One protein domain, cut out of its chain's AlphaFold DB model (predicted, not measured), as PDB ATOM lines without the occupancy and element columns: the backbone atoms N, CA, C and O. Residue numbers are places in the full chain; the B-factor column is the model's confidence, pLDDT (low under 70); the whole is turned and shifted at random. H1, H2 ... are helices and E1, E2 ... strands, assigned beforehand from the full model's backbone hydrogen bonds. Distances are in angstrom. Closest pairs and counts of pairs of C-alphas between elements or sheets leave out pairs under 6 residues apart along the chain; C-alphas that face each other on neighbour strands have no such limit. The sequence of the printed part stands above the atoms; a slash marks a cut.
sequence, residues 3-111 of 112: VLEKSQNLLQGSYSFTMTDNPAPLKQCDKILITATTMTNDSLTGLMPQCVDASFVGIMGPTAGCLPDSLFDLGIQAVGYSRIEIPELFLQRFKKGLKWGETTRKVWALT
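Overview. This is residues 3 to 111 of the 112 residues of the protein "DUF364 domain-containing protein" of Syntrophotalea acetylenivorans (UniProt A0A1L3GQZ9). A twisted sheet of four strands, E2 to E5, runs through the domain, with H5 and H6 over one face. E4 and E5, the longest strands, reach past E3 as a two-stranded arm toward H7, while H1 and E1 form a small piece beyond the E2 edge. The printed part has 109 residues, in the order H1 E1 H2 E2 H3 H4 E3 H5 H6 E4 H7 E5, mixed helices and strands. The sheet, also mixed, has the order E2, E3, E4, E5. The whole is only just compact, close to loose, with a radius of gyration of the C-alphas of 15.7 A and spans of 44 by 35 by 24 A.

Along the chain. Find C-alpha 31 at (91.371, -26.782, 211.041), where E2 begins and runs to residue 35, 13.6 A. E3 is residues 56 to 60, 13.0 A; E4 is 78 to 84, 18.9 A; E5 is 104 to 110, 19.2 A, ending at C-alpha 110, (90.763, -25.038, 196.238). Look for H3 at residues 37 to 40, H4 at 44 to 50, 10.5 A, H5 at 62 to 66, H6 at 68 to 73 and H7 at 87 to 95, 12.1 A. H1, residues 8 to 11, begins at (103.157, -7.857, 221.342); E1 is 18 to 20 and H2 24 to 28.

Arrangement. Start at E2 and E3, parallel, with N 34 and O 58 2.8 A apart. E3 and E4 are parallel, with N 80 and O 59 at 2.8 A; E4 and E5 are antiparallel, with N 81 and O 107 at 2.9 A. E2, H3 H4, E3 and E3, H5 H6, E4 are strand-helix-strand units, parallel neighbour strands with helices between, both with right-handed crossovers. On the same face, H5 has a height over the sheet of 5.5 A and H6 of 9.3 A. H3, H4 and H7 only graze the sheet, H3 and H7 only just on it with 5 pairs of C-alphas within 10 A each. H2 touches H4, closest C-alphas Lys 27 and Gln 50, 4.8 A. E1 pairs with no named strand, but residues 19 to 20 pair in parallel with residues 3 to 4; the closest C-alphas of H1 and E1, Leu 11 and Met 19, are 6.1 A apart. Every O i to N i+4 pair is within hydrogen-bond range in H6 and H7, but 0 of 1 in H2, 1 of 3 in H4 and 0 of 1 in H5, with O i to N i+3 at 2 of 2, 2 of 4 and 0 of 2; H1 and H3 are too short for an i+4 pair.

Size, cuts and confidence. The farthest C-alphas, Gln 28 and Glu 88, are 44.3 A apart. The printed part has no cut, and no link is long. Mean pLDDT of the printed part is 94.7, and no printed residue is under 70.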
ATOM      1  N   VAL A   3      94.667 -18.470 218.477       97.44
ATOM      2  CA  VAL A   3      95.190 -17.469 217.548       97.44
ATOM      3  C   VAL A   3      96.681 -17.330 217.805       97.44
ATOM      4  O   VAL A   3      97.093 -16.969 218.907       97.44
ATOM      5  N   LEU A   4      97.470 -17.652 216.780       97.44
ATOM      6  CA  LEU A   4      98.908 -17.424 216.766       97.44
ATOM      7  C   LEU A   4      99.180 -16.006 216.252       97.44
ATOM      8  O   LEU A   4      98.812 -15.685 215.124       97.44
ATOM      9  N   GLU A   5      99.825 -15.171 217.060       96.62
ATOM     10  CA  GLU A   5     100.072 -13.761 216.749       96.62
ATOM     11  C   GLU A   5     101.483 -13.341 217.181       96.62
ATOM     12  O   GLU A   5     101.986 -13.770 218.215       96.62
ATOM     13  N   LYS A   6     102.132 -12.490 216.380       94.62
ATOM     14  CA  LYS A   6     103.494 -11.985 216.620       94.62
ATOM     15  C   LYS A   6     103.499 -10.602 217.282       94.62
ATOM     16  O   LYS A   6     104.472 -10.224 217.935       94.62
ATOM     17  N   SER A   7     102.443  -9.814 217.087       95.06
ATOM     18  CA  SER A   7     102.308  -8.473 217.651       95.06
ATOM     19  C   SER A   7     102.176  -8.516 219.172       95.06
ATOM     20  O   SER A   7     101.157  -8.954 219.705       95.06
ATOM     21  N   GLN A   8     103.167  -7.967 219.878       95.69
ATOM     22  CA  GLN A   8     103.157  -7.857 221.342       95.69
ATOM     23  C   GLN A   8     101.942  -7.080 221.866       95.69
ATOM     24  O   GLN A   8     101.361  -7.452 222.880       95.69
ATOM     25  N   ASN A   9     101.496  -6.058 221.133       96.00
ATOM     26  CA  ASN A   9     100.310  -5.287 221.506       96.00
ATOM     27  C   ASN A   9      99.031  -6.132 221.450       96.00
ATOM     28  O   ASN A   9      98.152  -5.964 222.288       96.00
ATOM     29  N   LEU A  10      98.918  -7.031 220.465       96.00
ATOM     30  CA  LEU A  10      97.778  -7.942 220.372       96.00
ATOM     31  C   LEU A  10      97.894  -9.071 221.398       96.00
ATOM     32  O   LEU A  10      96.891  -9.451 221.976       96.00
ATOM     33  N   LEU A  11      99.097  -9.560 221.701       96.62
ATOM     34  CA  LEU A  11      99.308 -10.582 222.734       96.62
ATOM     35  C   LEU A  11      98.912 -10.110 224.143       96.62
ATOM     36  O   LEU A  11      98.475 -10.916 224.956       96.62
ATOM     37  N   GLN A  12      99.029  -8.811 224.424       95.06
ATOM     38  CA  GLN A  12      98.650  -8.207 225.709       95.06
ATOM     39  C   GLN A  12      97.143  -7.923 225.842       95.06
ATOM     40  O   GLN A  12      96.692  -7.463 226.893       95.06
ATOM     41  N   GLY A  13      96.356  -8.153 224.788       93.88
ATOM     42  CA  GLY A  13      94.914  -7.931 224.810       93.88
ATOM     43  C   GLY A  13      94.150  -8.974 225.633       93.88
ATOM     44  O   GLY A  13      94.632 -10.072 225.902       93.88
ATOM     45  N   SER A  14      92.912  -8.637 226.000       95.56
ATOM     46  CA  SER A  14      91.972  -9.577 226.618       95.56
ATOM     47  C   SER A  14      90.984 -10.084 225.571       95.56
ATOM     48  O   SER A  14      90.281  -9.293 224.938       95.56
ATOM     49  N   TYR A  15      90.936 -11.403 225.385       95.94
ATOM     50  CA  TYR A  15      90.101 -12.064 224.386       95.94
ATOM     51  C   TYR A  15      89.353 -13.242 225.003       95.94
ATOM     52  O   TYR A  15      89.802 -13.857 225.965       95.94
ATOM     53  N   SER A  16      88.232 -13.617 224.392       96.56
ATOM     54  CA  SER A  16      87.483 -14.833 224.734       96.56
ATOM     55  C   SER A  16      88.130 -16.123 224.202       96.56
ATOM     56  O   SER A  16      87.533 -17.196 224.269       96.56
ATOM     57  N   PHE A  17      89.330 -16.027 223.631       95.31
ATOM     58  CA  PHE A  17      90.066 -17.120 223.007       95.31
ATOM     59  C   PHE A  17      91.541 -17.075 223.406       95.31
ATOM     60  O   PHE A  17      92.042 -16.060 223.884       95.31
ATOM     61  N   THR A  18      92.245 -18.183 223.187       95.88
ATOM     62  CA  THR A  18      93.669 -18.287 223.502       95.88
ATOM     63  C   THR A  18      94.485 -17.554 222.445       95.88
ATOM     64  O   THR A  18      94.552 -18.001 221.299       95.88
ATOM     65  N   MET A  19      95.100 -16.441 222.834       97.25
ATOM     66  CA  MET A  19      96.118 -15.746 222.048       97.25
ATOM     67  C   MET A  19      97.503 -16.234 222.486       97.25
ATOM     68  O   MET A  19      97.760 -16.350 223.684       97.25
ATOM     69  N   THR A  20      98.388 -16.548 221.545       96.44
ATOM     70  CA  THR A  20      99.748 -17.018 221.846       96.44
ATOM     71  C   THR A  20     100.712 -16.675 220.714       96.44
ATOM     72  O   THR A  20     100.290 -16.497 219.578       96.44
ATOM     73  N   ASP A  21     102.006 -16.599 221.010       96.06
ATOM     74  CA  ASP A  21     103.102 -16.567 220.036       96.06
ATOM     75  C   ASP A  21     103.795 -17.936 219.888       96.06
ATOM     76  O   ASP A  21     104.672 -18.113 219.040       96.06
ATOM     77  N   ASN A  22     103.380 -18.929 220.683       95.75
ATOM     78  CA  ASN A  22     103.869 -20.297 220.617       95.75
ATOM     79  C   ASN A  22     103.059 -21.095 219.580       95.75
ATOM     80  O   ASN A  22     101.852 -21.262 219.760       95.75
ATOM     81  N   PRO A  23     103.684 -21.652 218.529       95.88
ATOM     82  CA  PRO A  23     102.969 -22.393 217.496       95.88
ATOM     83  C   PRO A  23     102.647 -23.846 217.892       95.88
ATOM     84  O   PRO A  23     101.855 -24.491 217.212       95.88
ATOM     85  N   ALA A  24     103.212 -24.378 218.985       95.88
ATOM     86  CA  ALA A  24     103.012 -25.772 219.403       95.88
ATOM     87  C   ALA A  24     101.537 -26.205 219.589       95.88
ATOM     88  O   ALA A  24     101.204 -27.330 219.212       95.88
ATOM     89  N   PRO A  25     100.625 -25.358 220.112       95.44
ATOM     90  CA  PRO A  25      99.209 -25.704 220.235       95.44
ATOM     91  C   PRO A  25      98.498 -25.951 218.895       95.44
ATOM     92  O   PRO A  25      97.440 -26.580 218.886       95.44
ATOM     93  N   LEU A  26      99.061 -25.502 217.762       95.81
ATOM     94  CA  LEU A  26      98.475 -25.751 216.439       95.81
ATOM     95  C   LEU A  26      98.409 -27.246 216.099       95.81
ATOM     96  O   LEU A  26      97.473 -27.647 215.416       95.81
ATOM     97  N   LYS A  27      99.296 -28.082 216.661       95.94
ATOM     98  CA  LYS A  27      99.272 -29.547 216.468       95.94
ATOM     99  C   LYS A  27      97.971 -30.215 216.906       95.94
ATOM    100  O   LYS A  27      97.673 -31.319 216.481       95.94
ATOM    101  N   GLN A  28      97.212 -29.572 217.791       95.19
ATOM    102  CA  GLN A  28      95.944 -30.100 218.295       95.19
ATOM    103  C   GLN A  28      94.738 -29.566 217.505       95.19
ATOM    104  O   GLN A  28      93.595 -29.885 217.832       95.19
ATOM    105  N   CYS A  29      94.966 -28.708 216.508       96.94
ATOM    106  CA  CYS A  29      93.910 -28.072 215.734       96.94
ATOM    107  C   CYS A  29      93.578 -28.898 214.487       96.94
ATOM    108  O   CYS A  29      94.423 -29.103 213.626       96.94
ATOM    109  N   ASP A  30      92.309 -29.283 214.352       97.31
ATOM    110  CA  ASP A  30      91.790 -29.983 213.169       97.31
ATOM    111  C   ASP A  30      91.729 -29.077 211.923       97.31
ATOM    112  O   ASP A  30      91.916 -29.528 210.797       97.31
ATOM    113  N   LYS A  31      91.484 -27.774 212.120       97.88
ATOM    114  CA  LYS A  31      91.371 -26.782 211.041       97.88
ATOM    115  C   LYS A  31      92.219 -25.564 211.348       97.88
ATOM    116  O   LYS A  31      92.061 -24.950 212.404       97.88
ATOM    117  N   ILE A  32      93.073 -25.189 210.402       98.00
ATOM    118  CA  ILE A  32      94.037 -24.102 210.555       98.00
ATOM    119  C   ILE A  32      93.856 -23.106 209.407       98.00
ATOM    120  O   ILE A  32      93.812 -23.476 208.235       98.00
ATOM    121  N   LEU A  33      93.748 -21.821 209.750       97.44
ATOM    122  CA  LEU A  33      93.758 -20.715 208.794       97.44
ATOM    123  C   LEU A  33      94.988 -19.850 209.045       97.44
ATOM    124  O   LEU A  33      95.201 -19.363 210.152       97.44
ATOM    125  N   ILE A  34      95.782 -19.655 208.000       96.81
ATOM    126  CA  ILE A  34      97.063 -18.961 208.036       96.81
ATOM    127  C   ILE A  34      96.934 -17.660 207.241       96.81
ATOM    128  O   ILE A  34      96.431 -17.640 206.121       96.81
ATOM    129  N   THR A  35      97.398 -16.547 207.802       96.00
ATOM    130  CA  THR A  35      97.484 -15.290 207.049       96.00
ATOM    131  C   THR A  35      98.559 -15.376 205.966       96.00
ATOM    132  O   THR A  35      99.665 -15.837 206.222       96.00
ATOM    133  N   ALA A  36      98.289 -14.859 204.769       94.25
ATOM    134  CA  ALA A  36      99.240 -14.830 203.655       94.25
ATOM    135  C   ALA A  36     100.516 -14.026 203.952       94.25
ATOM    136  O   ALA A  36     101.520 -14.163 203.257       94.25
ATOM    137  N   THR A  37     100.508 -13.190 204.996       94.19
ATOM    138  CA  THR A  37     101.711 -12.485 205.454       94.19
ATOM    139  C   THR A  37     102.809 -13.426 205.957       94.19
ATOM    140  O   THR A  37     103.967 -13.010 205.971       94.19
ATOM    141  N   THR A  38     102.497 -14.685 206.296       94.38
ATOM    142  CA  THR A  38     103.512 -15.695 206.649       94.38
ATOM    143  C   THR A  38     104.430 -16.057 205.482       94.38
ATOM    144  O   THR A  38     105.568 -16.459 205.709       94.38
ATOM    145  N   MET A  39     103.969 -15.870 204.238       91.12
ATOM    146  CA  MET A  39     104.795 -16.019 203.037       91.12
ATOM    147  C   MET A  39     105.783 -14.861 202.893       91.12
ATOM    148  O   MET A  39     106.917 -15.061 202.494       91.12
ATOM    149  N   THR A  40     105.356 -13.636 203.217       90.31
ATOM    150  CA  THR A  40     106.181 -12.426 203.039       90.31
ATOM    151  C   THR A  40     107.196 -12.189 204.149       90.31
ATOM    152  O   THR A  40     108.072 -11.348 203.995       90.31
ATOM    153  N   ASN A  41     107.035 -12.856 205.291       91.56
ATOM    154  CA  ASN A  41     107.944 -12.746 206.431       91.56
ATOM    155  C   ASN A  41     108.656 -14.075 206.747       91.56
ATOM    156  O   ASN A  41     109.124 -14.249 207.873       91.56
ATOM    157  N   ASP A  42     108.666 -15.000 205.779       91.56
ATOM    158  CA  ASP A  42     109.354 -16.297 205.806       91.56
ATOM    159  C   ASP A  42     108.992 -17.223 206.982       91.56
ATOM    160  O   ASP A  42     109.741 -18.133 207.327       91.56
ATOM    161  N   SER A  43     107.826 -17.028 207.609       94.19
ATOM    162  CA  SER A  43     107.394 -17.848 208.753       94.19
ATOM    163  C   SER A  43     106.537 -19.054 208.374       94.19
ATOM    164  O   SER A  43     106.385 -19.958 209.193       94.19
ATOM    165  N   LEU A  44     106.003 -19.113 207.148       93.94
ATOM    166  CA  LEU A  44     105.109 -20.195 206.720       93.94
ATOM    167  C   LEU A  44     105.751 -21.578 206.888       93.94
ATOM    168  O   LEU A  44     105.152 -22.470 207.484       93.94
ATOM    169  N   THR A  45     106.985 -21.749 206.412       90.81
ATOM    170  CA  THR A  45     107.709 -23.030 206.449       90.81
ATOM    171  C   THR A  45     107.926 -23.540 207.874       90.81
ATOM    172  O   THR A  45     107.829 -24.741 208.111       90.81
ATOM    173  N   GLY A  46     108.142 -22.642 208.841       92.88
ATOM    174  CA  GLY A  46     108.264 -22.988 210.259       92.88
ATOM    175  C   GLY A  46     106.947 -23.428 210.912       92.88
ATOM    176  O   GLY A  46     106.972 -24.141 211.915       92.88
ATOM    177  N   LEU A  47     105.800 -23.043 210.342       94.62
ATOM    178  CA  LEU A  47     104.474 -23.421 210.838       94.62
ATOM    179  C   LEU A  47     103.993 -24.764 210.289       94.62
ATOM    180  O   LEU A  47     103.262 -25.468 210.988       94.62
ATOM    181  N   MET A  48     104.417 -25.144 209.081       94.44
ATOM    182  CA  MET A  48     103.966 -26.376 208.422       94.44
ATOM    183  C   MET A  48     104.105 -27.641 209.291       94.44
ATOM    184  O   MET A  48     103.138 -28.400 209.362       94.44
ATOM    185  N   PRO A  49     105.204 -27.861 210.048       95.06
ATOM    186  CA  PRO A  49     105.326 -29.030 210.926       95.06
ATOM    187  C   PRO A  49     104.293 -29.091 212.060       95.06
ATOM    188  O   PRO A  49     104.094 -30.148 212.650       95.06
ATOM    189  N   GLN A  50     103.660 -27.966 212.406       95.88
ATOM    190  CA  GLN A  50     102.601 -27.914 213.417       95.88
ATOM    191  C   GLN A  50     101.210 -28.167 212.823       95.88
ATOM    192  O   GLN A  50     100.255 -28.311 213.574       95.88
ATOM    193  N   CYS A  51     101.095 -28.203 211.493       95.69
ATOM    194  CA  CYS A  51      99.828 -28.341 210.777       95.69
ATOM    195  C   CYS A  51      99.618 -29.749 210.196       95.69
ATOM    196  O   CYS A  51      98.598 -29.988 209.560       95.69
ATOM    197  N   VAL A  52     100.573 -30.666 210.390       93.62
ATOM    198  CA  VAL A  52     100.594 -31.996 209.753       93.62
ATOM    199  C   VAL A  52      99.379 -32.864 210.094       93.62
ATOM    200  O   VAL A  52      98.913 -33.610 209.240       93.62
ATOM    201  N   ASP A  53      98.844 -32.731 211.308       94.94
ATOM    202  CA  ASP A  53      97.702 -33.521 211.784       94.94
ATOM    203  C   ASP A  53      96.343 -32.853 211.485       94.94
ATOM    204  O   ASP A  53      95.292 -33.411 211.800       94.94
ATOM    205  N   ALA A  54      96.338 -31.654 210.891       96.94
ATOM    206  CA  ALA A  54      95.110 -30.935 210.577       96.94
ATOM    207  C   ALA A  54      94.411 -31.551 209.356       96.94
ATOM    208  O   ALA A  54      95.026 -31.762 208.310       96.94
ATOM    209  N   SER A  55      93.094 -31.757 209.440       96.44
ATOM    210  CA  SER A  55      92.294 -32.181 208.284       96.44
ATOM    211  C   SER A  55      92.134 -31.075 207.238       96.44
ATOM    212  O   SER A  55      91.823 -31.355 206.077       96.44
ATOM    213  N   PHE A  56      92.352 -29.815 207.629       97.31
ATOM    214  CA  PHE A  56      92.266 -28.668 206.736       97.31
ATOM    215  C   PHE A  56      93.256 -27.561 207.103       97.31
ATOM    216  O   PHE A  56      93.242 -27.041 208.222       97.31
ATOM    217  N   VAL A  57      94.030 -27.113 206.116       97.25
ATOM    218  CA  VAL A  57      94.907 -25.947 206.196       97.25
ATOM    219  C   VAL A  57      94.577 -24.993 205.047       97.25
ATOM    220  O   VAL A  57      94.670 -25.328 203.868       97.25
ATOM    221  N   GLY A  58      94.175 -23.771 205.382       96.56
ATOM    222  CA  GLY A  58      93.926 -22.711 204.408       96.56
ATOM    223  C   GLY A  58      94.879 -21.540 204.600       96.56
ATOM    224  O   GLY A  58      95.181 -21.172 205.732       96.56
ATOM    225  N   ILE A  59      95.298 -20.901 203.510       96.25
ATOM    226  CA  ILE A  59      95.965 -19.596 203.544       96.25
ATOM    227  C   ILE A  59      94.994 -18.527 203.065       96.25
ATOM    228  O   ILE A  59      94.297 -18.710 202.070       96.25
ATOM    229  N   MET A  60      94.956 -17.383 203.747       95.69
ATOM    230  CA  MET A  60      94.141 -16.253 203.329       95.69
ATOM    231  C   MET A  60      94.831 -14.905 203.480       95.69
ATOM    232  O   MET A  60      95.523 -14.625 204.453       95.69
ATOM    233  N   GLY A  61      94.580 -14.021 202.528       93.31
ATOM    234  CA  GLY A  61      95.026 -12.637 202.564       93.31
ATOM    235  C   GLY A  61      95.256 -12.106 201.155       93.31
ATOM    236  O   GLY A  61      95.447 -12.892 200.228       93.31
ATOM    237  N   PRO A  62      95.268 -10.776 200.960       90.62
ATOM    238  CA  PRO A  62      95.496 -10.185 199.643       90.62
ATOM    239  C   PRO A  62      96.738 -10.721 198.920       90.62
ATOM    240  O   PRO A  62      96.705 -10.907 197.710       90.62
ATOM    241  N   THR A  63      97.799 -11.029 199.668       85.81
ATOM    242  CA  THR A  63      99.072 -11.534 199.137       85.81
ATOM    243  C   THR A  63      99.012 -12.979 198.629       85.81
ATOM    244  O   THR A  63      99.878 -13.386 197.860       85.81
ATOM    245  N   ALA A  64      97.992 -13.759 199.000       88.94
ATOM    246  CA  ALA A  64      97.927 -15.182 198.661       88.94
ATOM    247  C   ALA A  64      97.670 -15.448 197.167       88.94
ATOM    248  O   ALA A  64      97.910 -16.548 196.682       88.94
ATOM    249  N   GLY A  65      97.187 -14.444 196.425       81.88
ATOM    250  CA  GLY A  65      96.794 -14.596 195.021       81.88
ATOM    251  C   GLY A  65      97.950 -14.755 194.029       81.88
ATOM    252  O   GLY A  65      97.684 -14.916 192.842       81.88
ATOM    253  N   CYS A  66      99.212 -14.681 194.467       79.38
ATOM    254  CA  CYS A  66     100.366 -14.709 193.566       79.38
ATOM    255  C   CYS A  66     100.762 -16.118 193.090       79.38
ATOM    256  O   CYS A  66     101.190 -16.246 191.947       79.38
ATOM    257  N   LEU A  67     100.644 -17.151 193.938       81.06
ATOM    258  CA  LEU A  67     101.215 -18.488 193.696       81.06
ATOM    259  C   LEU A  67     100.357 -19.616 194.318       81.06
ATOM    260  O   LEU A  67     100.811 -20.281 195.248       81.06
ATOM    261  N   PRO A  68      99.112 -19.840 193.859       85.06
ATOM    262  CA  PRO A  68      98.237 -20.860 194.445       85.06
ATOM    263  C   PRO A  68      98.798 -22.285 194.310       85.06
ATOM    264  O   PRO A  68      98.771 -23.025 195.287       85.06
ATOM    265  N   ASP A  69      99.373 -22.642 193.158       90.25
ATOM    266  CA  ASP A  69      99.876 -24.003 192.913       90.25
ATOM    267  C   ASP A  69     101.022 -24.375 193.866       90.25
ATOM    268  O   ASP A  69     100.983 -25.422 194.503       90.25
ATOM    269  N   SER A  70     101.983 -23.469 194.081       90.19
ATOM    270  CA  SER A  70     103.079 -23.701 195.033       90.19
ATOM    271  C   SER A  70     102.602 -23.834 196.483       90.19
ATOM    272  O   SER A  70     103.263 -24.480 197.287       90.19
ATOM    273  N   LEU A  71     101.470 -23.221 196.842       92.12
ATOM    274  CA  LEU A  71     100.867 -23.414 198.161       92.12
ATOM    275  C   LEU A  71     100.201 -24.789 198.266       92.12
ATOM    276  O   LEU A  71     100.307 -25.433 199.308       92.12
ATOM    277  N   PHE A  72      99.560 -25.256 197.196       93.75
ATOM    278  CA  PHE A  72      98.991 -26.601 197.144       93.75
ATOM    279  C   PHE A  72     100.074 -27.684 197.240       93.75
ATOM    280  O   PHE A  72      99.899 -28.637 197.997       93.75
ATOM    281  N   ASP A  73     101.228 -27.489 196.594       91.75
ATOM    282  CA  ASP A  73     102.392 -28.382 196.723       91.75
ATOM    283  C   ASP A  73     102.933 -28.458 198.165       91.75
ATOM    284  O   ASP A  73     103.524 -29.461 198.564       91.75
ATOM    285  N   LEU A  74     102.698 -27.420 198.980       89.94
ATOM    286  CA  LEU A  74     103.029 -27.396 200.411       89.94
ATOM    287  C   LEU A  74     101.949 -28.046 201.294       89.94
ATOM    288  O   LEU A  74     102.075 -28.027 202.514       89.94
ATOM    289  N   GLY A  75     100.893 -28.619 200.715       92.12
ATOM    290  CA  GLY A  75      99.808 -29.270 201.451       92.12
ATOM    291  C   GLY A  75      98.712 -28.323 201.944       92.12
ATOM    292  O   GLY A  75      97.869 -28.736 202.735       92.12
ATOM    293  N   ILE A  76      98.694 -27.066 201.484       95.06
ATOM    294  CA  ILE A  76      97.568 -26.150 201.716       95.06
ATOM    295  C   ILE A  76      96.384 -26.607 200.858       95.06
ATOM    296  O   ILE A  76      96.546 -26.902 199.681       95.06
ATOM    297  N   GLN A  77      95.173 -26.644 201.410       96.44
ATOM    298  CA  GLN A  77      93.978 -27.100 200.691       96.44
ATOM    299  C   GLN A  77      93.168 -25.950 200.080       96.44
ATOM    300  O   GLN A  77      92.429 -26.151 199.115       96.44
ATOM    301  N   ALA A  78      93.284 -24.739 200.630       96.25
ATOM    302  CA  ALA A  78      92.528 -23.577 200.175       96.25
ATOM    303  C   ALA A  78      93.351 -22.287 200.220       96.25
ATOM    304  O   ALA A  78      94.030 -22.003 201.206       96.25
ATOM    305  N   VAL A  79      93.220 -21.462 199.182       96.69
ATOM    306  CA  VAL A  79      93.889 -20.163 199.064       96.69
ATOM    307  C   VAL A  79      92.844 -19.071 198.846       96.69
ATOM    308  O   VAL A  79      92.226 -18.977 197.785       96.69
ATOM    309  N   GLY A  80      92.634 -18.242 199.866       96.06
ATOM    310  CA  GLY A  80      91.726 -17.099 199.849       96.06
ATOM    311  C   GLY A  80      92.460 -15.790 199.560       96.06
ATOM    312  O   GLY A  80      93.346 -15.393 200.313       96.06
ATOM    313  N   TYR A  81      92.075 -15.064 198.515       95.00
ATOM    314  CA  TYR A  81      92.715 -13.799 198.142       95.00
ATOM    315  C   TYR A  81      91.710 -12.753 197.652       95.00
ATOM    316  O   TYR A  81      90.521 -13.025 197.460       95.00
ATOM    317  N   SER A  82      92.193 -11.524 197.472       94.69
ATOM    318  CA  SER A  82      91.416 -10.429 196.889       94.69
ATOM    319  C   SER A  82      91.751 -10.302 195.408       94.69
ATOM    320  O   SER A  82      92.870  -9.939 195.057       94.69
ATOM    321  N   ARG A  83      90.778 -10.568 194.533       94.62
ATOM    322  CA  ARG A  83      90.889 -10.279 193.101       94.62
ATOM    323  C   ARG A  83      90.509  -8.824 192.857       94.62
ATOM    324  O   ARG A  83      89.455  -8.383 193.312       94.62
ATOM    325  N   ILE A  84      91.360  -8.089 192.152       95.81
ATOM    326  CA  ILE A  84      91.073  -6.716 191.725       95.81
ATOM    327  C   ILE A  84      90.069  -6.779 190.567       95.81
ATOM    328  O   ILE A  84      90.327  -7.443 189.568       95.81
ATOM    329  N   GLU A  85      88.925  -6.111 190.724       97.19
ATOM    330  CA  GLU A  85      87.850  -6.046 189.721       97.19
ATOM    331  C   GLU A  85      87.848  -4.696 188.981       97.19
ATOM    332  O   GLU A  85      87.499  -4.640 187.807       97.19
ATOM    333  N   ILE A  86      88.277  -3.612 189.647       97.62
ATOM    334  CA  ILE A  86      88.337  -2.252 189.075       97.62
ATOM    335  C   ILE A  86      89.750  -1.677 189.292       97.62
ATOM    336  O   ILE A  86      89.981  -1.003 190.305       97.62
ATOM    337  N   PRO A  87      90.718  -1.962 188.398       97.31
ATOM    338  CA  PRO A  87      92.131  -1.633 188.606       97.31
ATOM    339  C   PRO A  87      92.411  -0.148 188.854       97.31
ATOM    340  O   PRO A  87      93.148   0.198 189.777       97.31
ATOM    341  N   GLU A  88      91.796   0.749 188.089       98.06
ATOM    342  CA  GLU A  88      92.053   2.189 188.168       98.06
ATOM    343  C   GLU A  88      91.584   2.752 189.512       98.06
ATOM    344  O   GLU A  88      92.326   3.463 190.196       98.06
ATOM    345  N   LEU A  89      90.368   2.389 189.933       97.88
ATOM    346  CA  LEU A  89      89.817   2.808 191.220       97.88
ATOM    347  C   LEU A  89      90.558   2.143 192.387       97.88
ATOM    348  O   LEU A  89      90.777   2.791 193.413       97.88
ATOM    349  N   PHE A  90      90.990   0.885 192.231       97.81
ATOM    350  CA  PHE A  90      91.853   0.214 193.204       97.81
ATOM    351  C   PHE A  90      93.143   1.005 193.412       97.81
ATOM    352  O   PHE A  90      93.444   1.368 194.546       97.81
ATOM    353  N   LEU A  91      93.861   1.349 192.339       97.88
ATOM    354  CA  LEU A  91      95.106   2.114 192.421       97.88
ATOM    355  C   LEU A  91      94.891   3.496 193.048       97.88
ATOM    356  O   LEU A  91      95.704   3.931 193.865       97.88
ATOM    357  N   GLN A  92      93.793   4.181 192.717       98.00
ATOM    358  CA  GLN A  92      93.447   5.461 193.342       98.00
ATOM    359  C   GLN A  92      93.196   5.328 194.851       98.00
ATOM    360  O   GLN A  92      93.719   6.131 195.626       98.00
ATOM    361  N   ARG A  93      92.411   4.329 195.282       97.69
ATOM    362  CA  ARG A  93      92.125   4.079 196.705       97.69
ATOM    363  C   ARG A  93      93.376   3.628 197.456       97.69
ATOM    364  O   ARG A  93      93.650   4.152 198.533       97.69
ATOM    365  N   PHE A  94      94.162   2.730 196.862       96.19
ATOM    366  CA  PHE A  94      95.404   2.202 197.423       96.19
ATOM    367  C   PHE A  94      96.414   3.318 197.704       96.19
ATOM    368  O   PHE A  94      96.890   3.442 198.830       96.19
ATOM    369  N   LYS A  95      96.664   4.202 196.726       97.75
ATOM    370  CA  LYS A  95      97.570   5.356 196.889       97.75
ATOM    371  C   LYS A  95      97.141   6.316 198.001       97.75
ATOM    372  O   LYS A  95      97.981   7.004 198.566       97.75
ATOM    373  N   LYS A  96      95.843   6.373 198.310       97.88
ATOM    374  CA  LYS A  96      95.271   7.220 199.367       97.88
ATOM    375  C   LYS A  96      95.142   6.505 200.719       97.88
ATOM    376  O   LYS A  96      94.584   7.087 201.643       97.88
ATOM    377  N   GLY A  97      95.587   5.250 200.839       96.88
ATOM    378  CA  GLY A  97      95.415   4.449 202.059       96.88
ATOM    379  C   GLY A  97      93.949   4.144 202.399       96.88
ATOM    380  O   GLY A  97      93.625   3.863 203.551       96.88
ATOM    381  N   LEU A  98      93.043   4.226 201.420       97.50
ATOM    382  CA  LEU A  98      91.615   3.989 201.619       97.50
ATOM    383  C   LEU A  98      91.290   2.494 201.564       97.50
ATOM    384  O   LEU A  98      91.954   1.715 200.875       97.50
ATOM    385  N   LYS A  99      90.203   2.098 202.239       95.31
ATOM    386  CA  LYS A  99      89.641   0.745 202.114       95.31
ATOM    387  C   LYS A  99      89.360   0.436 200.644       95.31
ATOM    388  O   LYS A  99      88.783   1.259 199.939       95.31
ATOM    389  N   TRP A 100      89.725  -0.762 200.195       95.06
ATOM    390  CA  TRP A 100      89.588  -1.145 198.788       95.06
ATOM    391  C   TRP A 100      88.114  -1.248 198.370       95.06
ATOM    392  O   TRP A 100      87.730  -0.691 197.344       95.06
ATOM    393  N   GLY A 101      87.254  -1.817 199.222       94.25
ATOM    394  CA  GLY A 101      85.801  -1.831 199.008       94.25
ATOM    395  C   GLY A 101      85.416  -2.565 197.722       94.25
ATOM    396  O   GLY A 101      85.977  -3.623 197.438       94.25
ATOM    397  N   GLU A 102      84.499  -1.991 196.932       95.88
ATOM    398  CA  GLU A 102      83.995  -2.612 195.696       95.88
ATOM    399  C   GLU A 102      85.045  -2.802 194.592       95.88
ATOM    400  O   GLU A 102      84.779  -3.480 193.605       95.88
ATOM    401  N   THR A 103      86.255  -2.259 194.748       97.62
ATOM    402  CA  THR A 103      87.333  -2.463 193.766       97.62
ATOM    403  C   THR A 103      87.902  -3.877 193.786       97.62
ATOM    404  O   THR A 103      88.663  -4.244 192.888       97.62
ATOM    405  N   THR A 104      87.553  -4.670 194.802       96.69
ATOM    406  CA  THR A 104      88.040  -6.037 194.978       96.69
ATOM    407  C   THR A 104      86.911  -6.996 195.319       96.69
ATOM    408  O   THR A 104      85.938  -6.628 195.975       96.69
ATOM    409  N   ARG A 105      87.091  -8.263 194.951       96.31
ATOM    410  CA  ARG A 105      86.228  -9.372 195.354       96.31
ATOM    411  C   ARG A 105      87.056 -10.456 196.034       96.31
ATOM    412  O   ARG A 105      88.159 -10.767 195.594       96.31
ATOM    413  N   LYS A 106      86.516 -11.050 197.100       95.44
ATOM    414  CA  LYS A 106      87.131 -12.213 197.752       95.44
ATOM    415  C   LYS A 106      86.937 -13.447 196.871       95.44
ATOM    416  O   LYS A 106      85.817 -13.724 196.443       95.44
ATOM    417  N   VAL A 107      88.017 -14.172 196.612       95.00
ATOM    418  CA  VAL A 107      88.042 -15.394 195.800       95.00
ATOM    419  C   VAL A 107      88.731 -16.495 196.597       95.00
ATOM    420  O   VAL A 107      89.671 -16.217 197.339       95.00
ATOM    421  N   TRP A 108      88.259 -17.730 196.437       95.31
ATOM    422  CA  TRP A 108      88.883 -18.929 196.987       95.31
ATOM    423  C   TRP A 108      89.284 -19.853 195.841       95.31
ATOM    424  O   TRP A 108      88.453 -20.173 194.992       95.31
ATOM    425  N   ALA A 109      90.547 -20.264 195.823       94.44
ATOM    426  CA  ALA A 109      91.019 -21.398 195.042       94.44
ATOM    427  C   ALA A 109      91.130 -22.612 195.972       94.44
ATOM    428  O   ALA A 109      91.578 -22.473 197.110       94.44
ATOM    429  N   LEU A 110      90.706 -23.779 195.499       94.00
ATOM    430  CA  LEU A 110      90.763 -25.038 196.238       94.00
ATOM    431  C   LEU A 110      91.654 -26.007 195.465       94.00
ATOM    432  O   LEU A 110      91.597 -26.021 194.232       94.00
ATOM    433  N   THR A 111      92.449 -26.800 196.183       87.31
ATOM    434  CA  THR A 111      93.125 -27.947 195.570       87.31
ATOM    435  C   THR A 111      92.070 -28.962 195.110       87.31
ATOM    436  O   THR A 111      91.008 -29.070 195.731       87.31
TER     437      THR A 111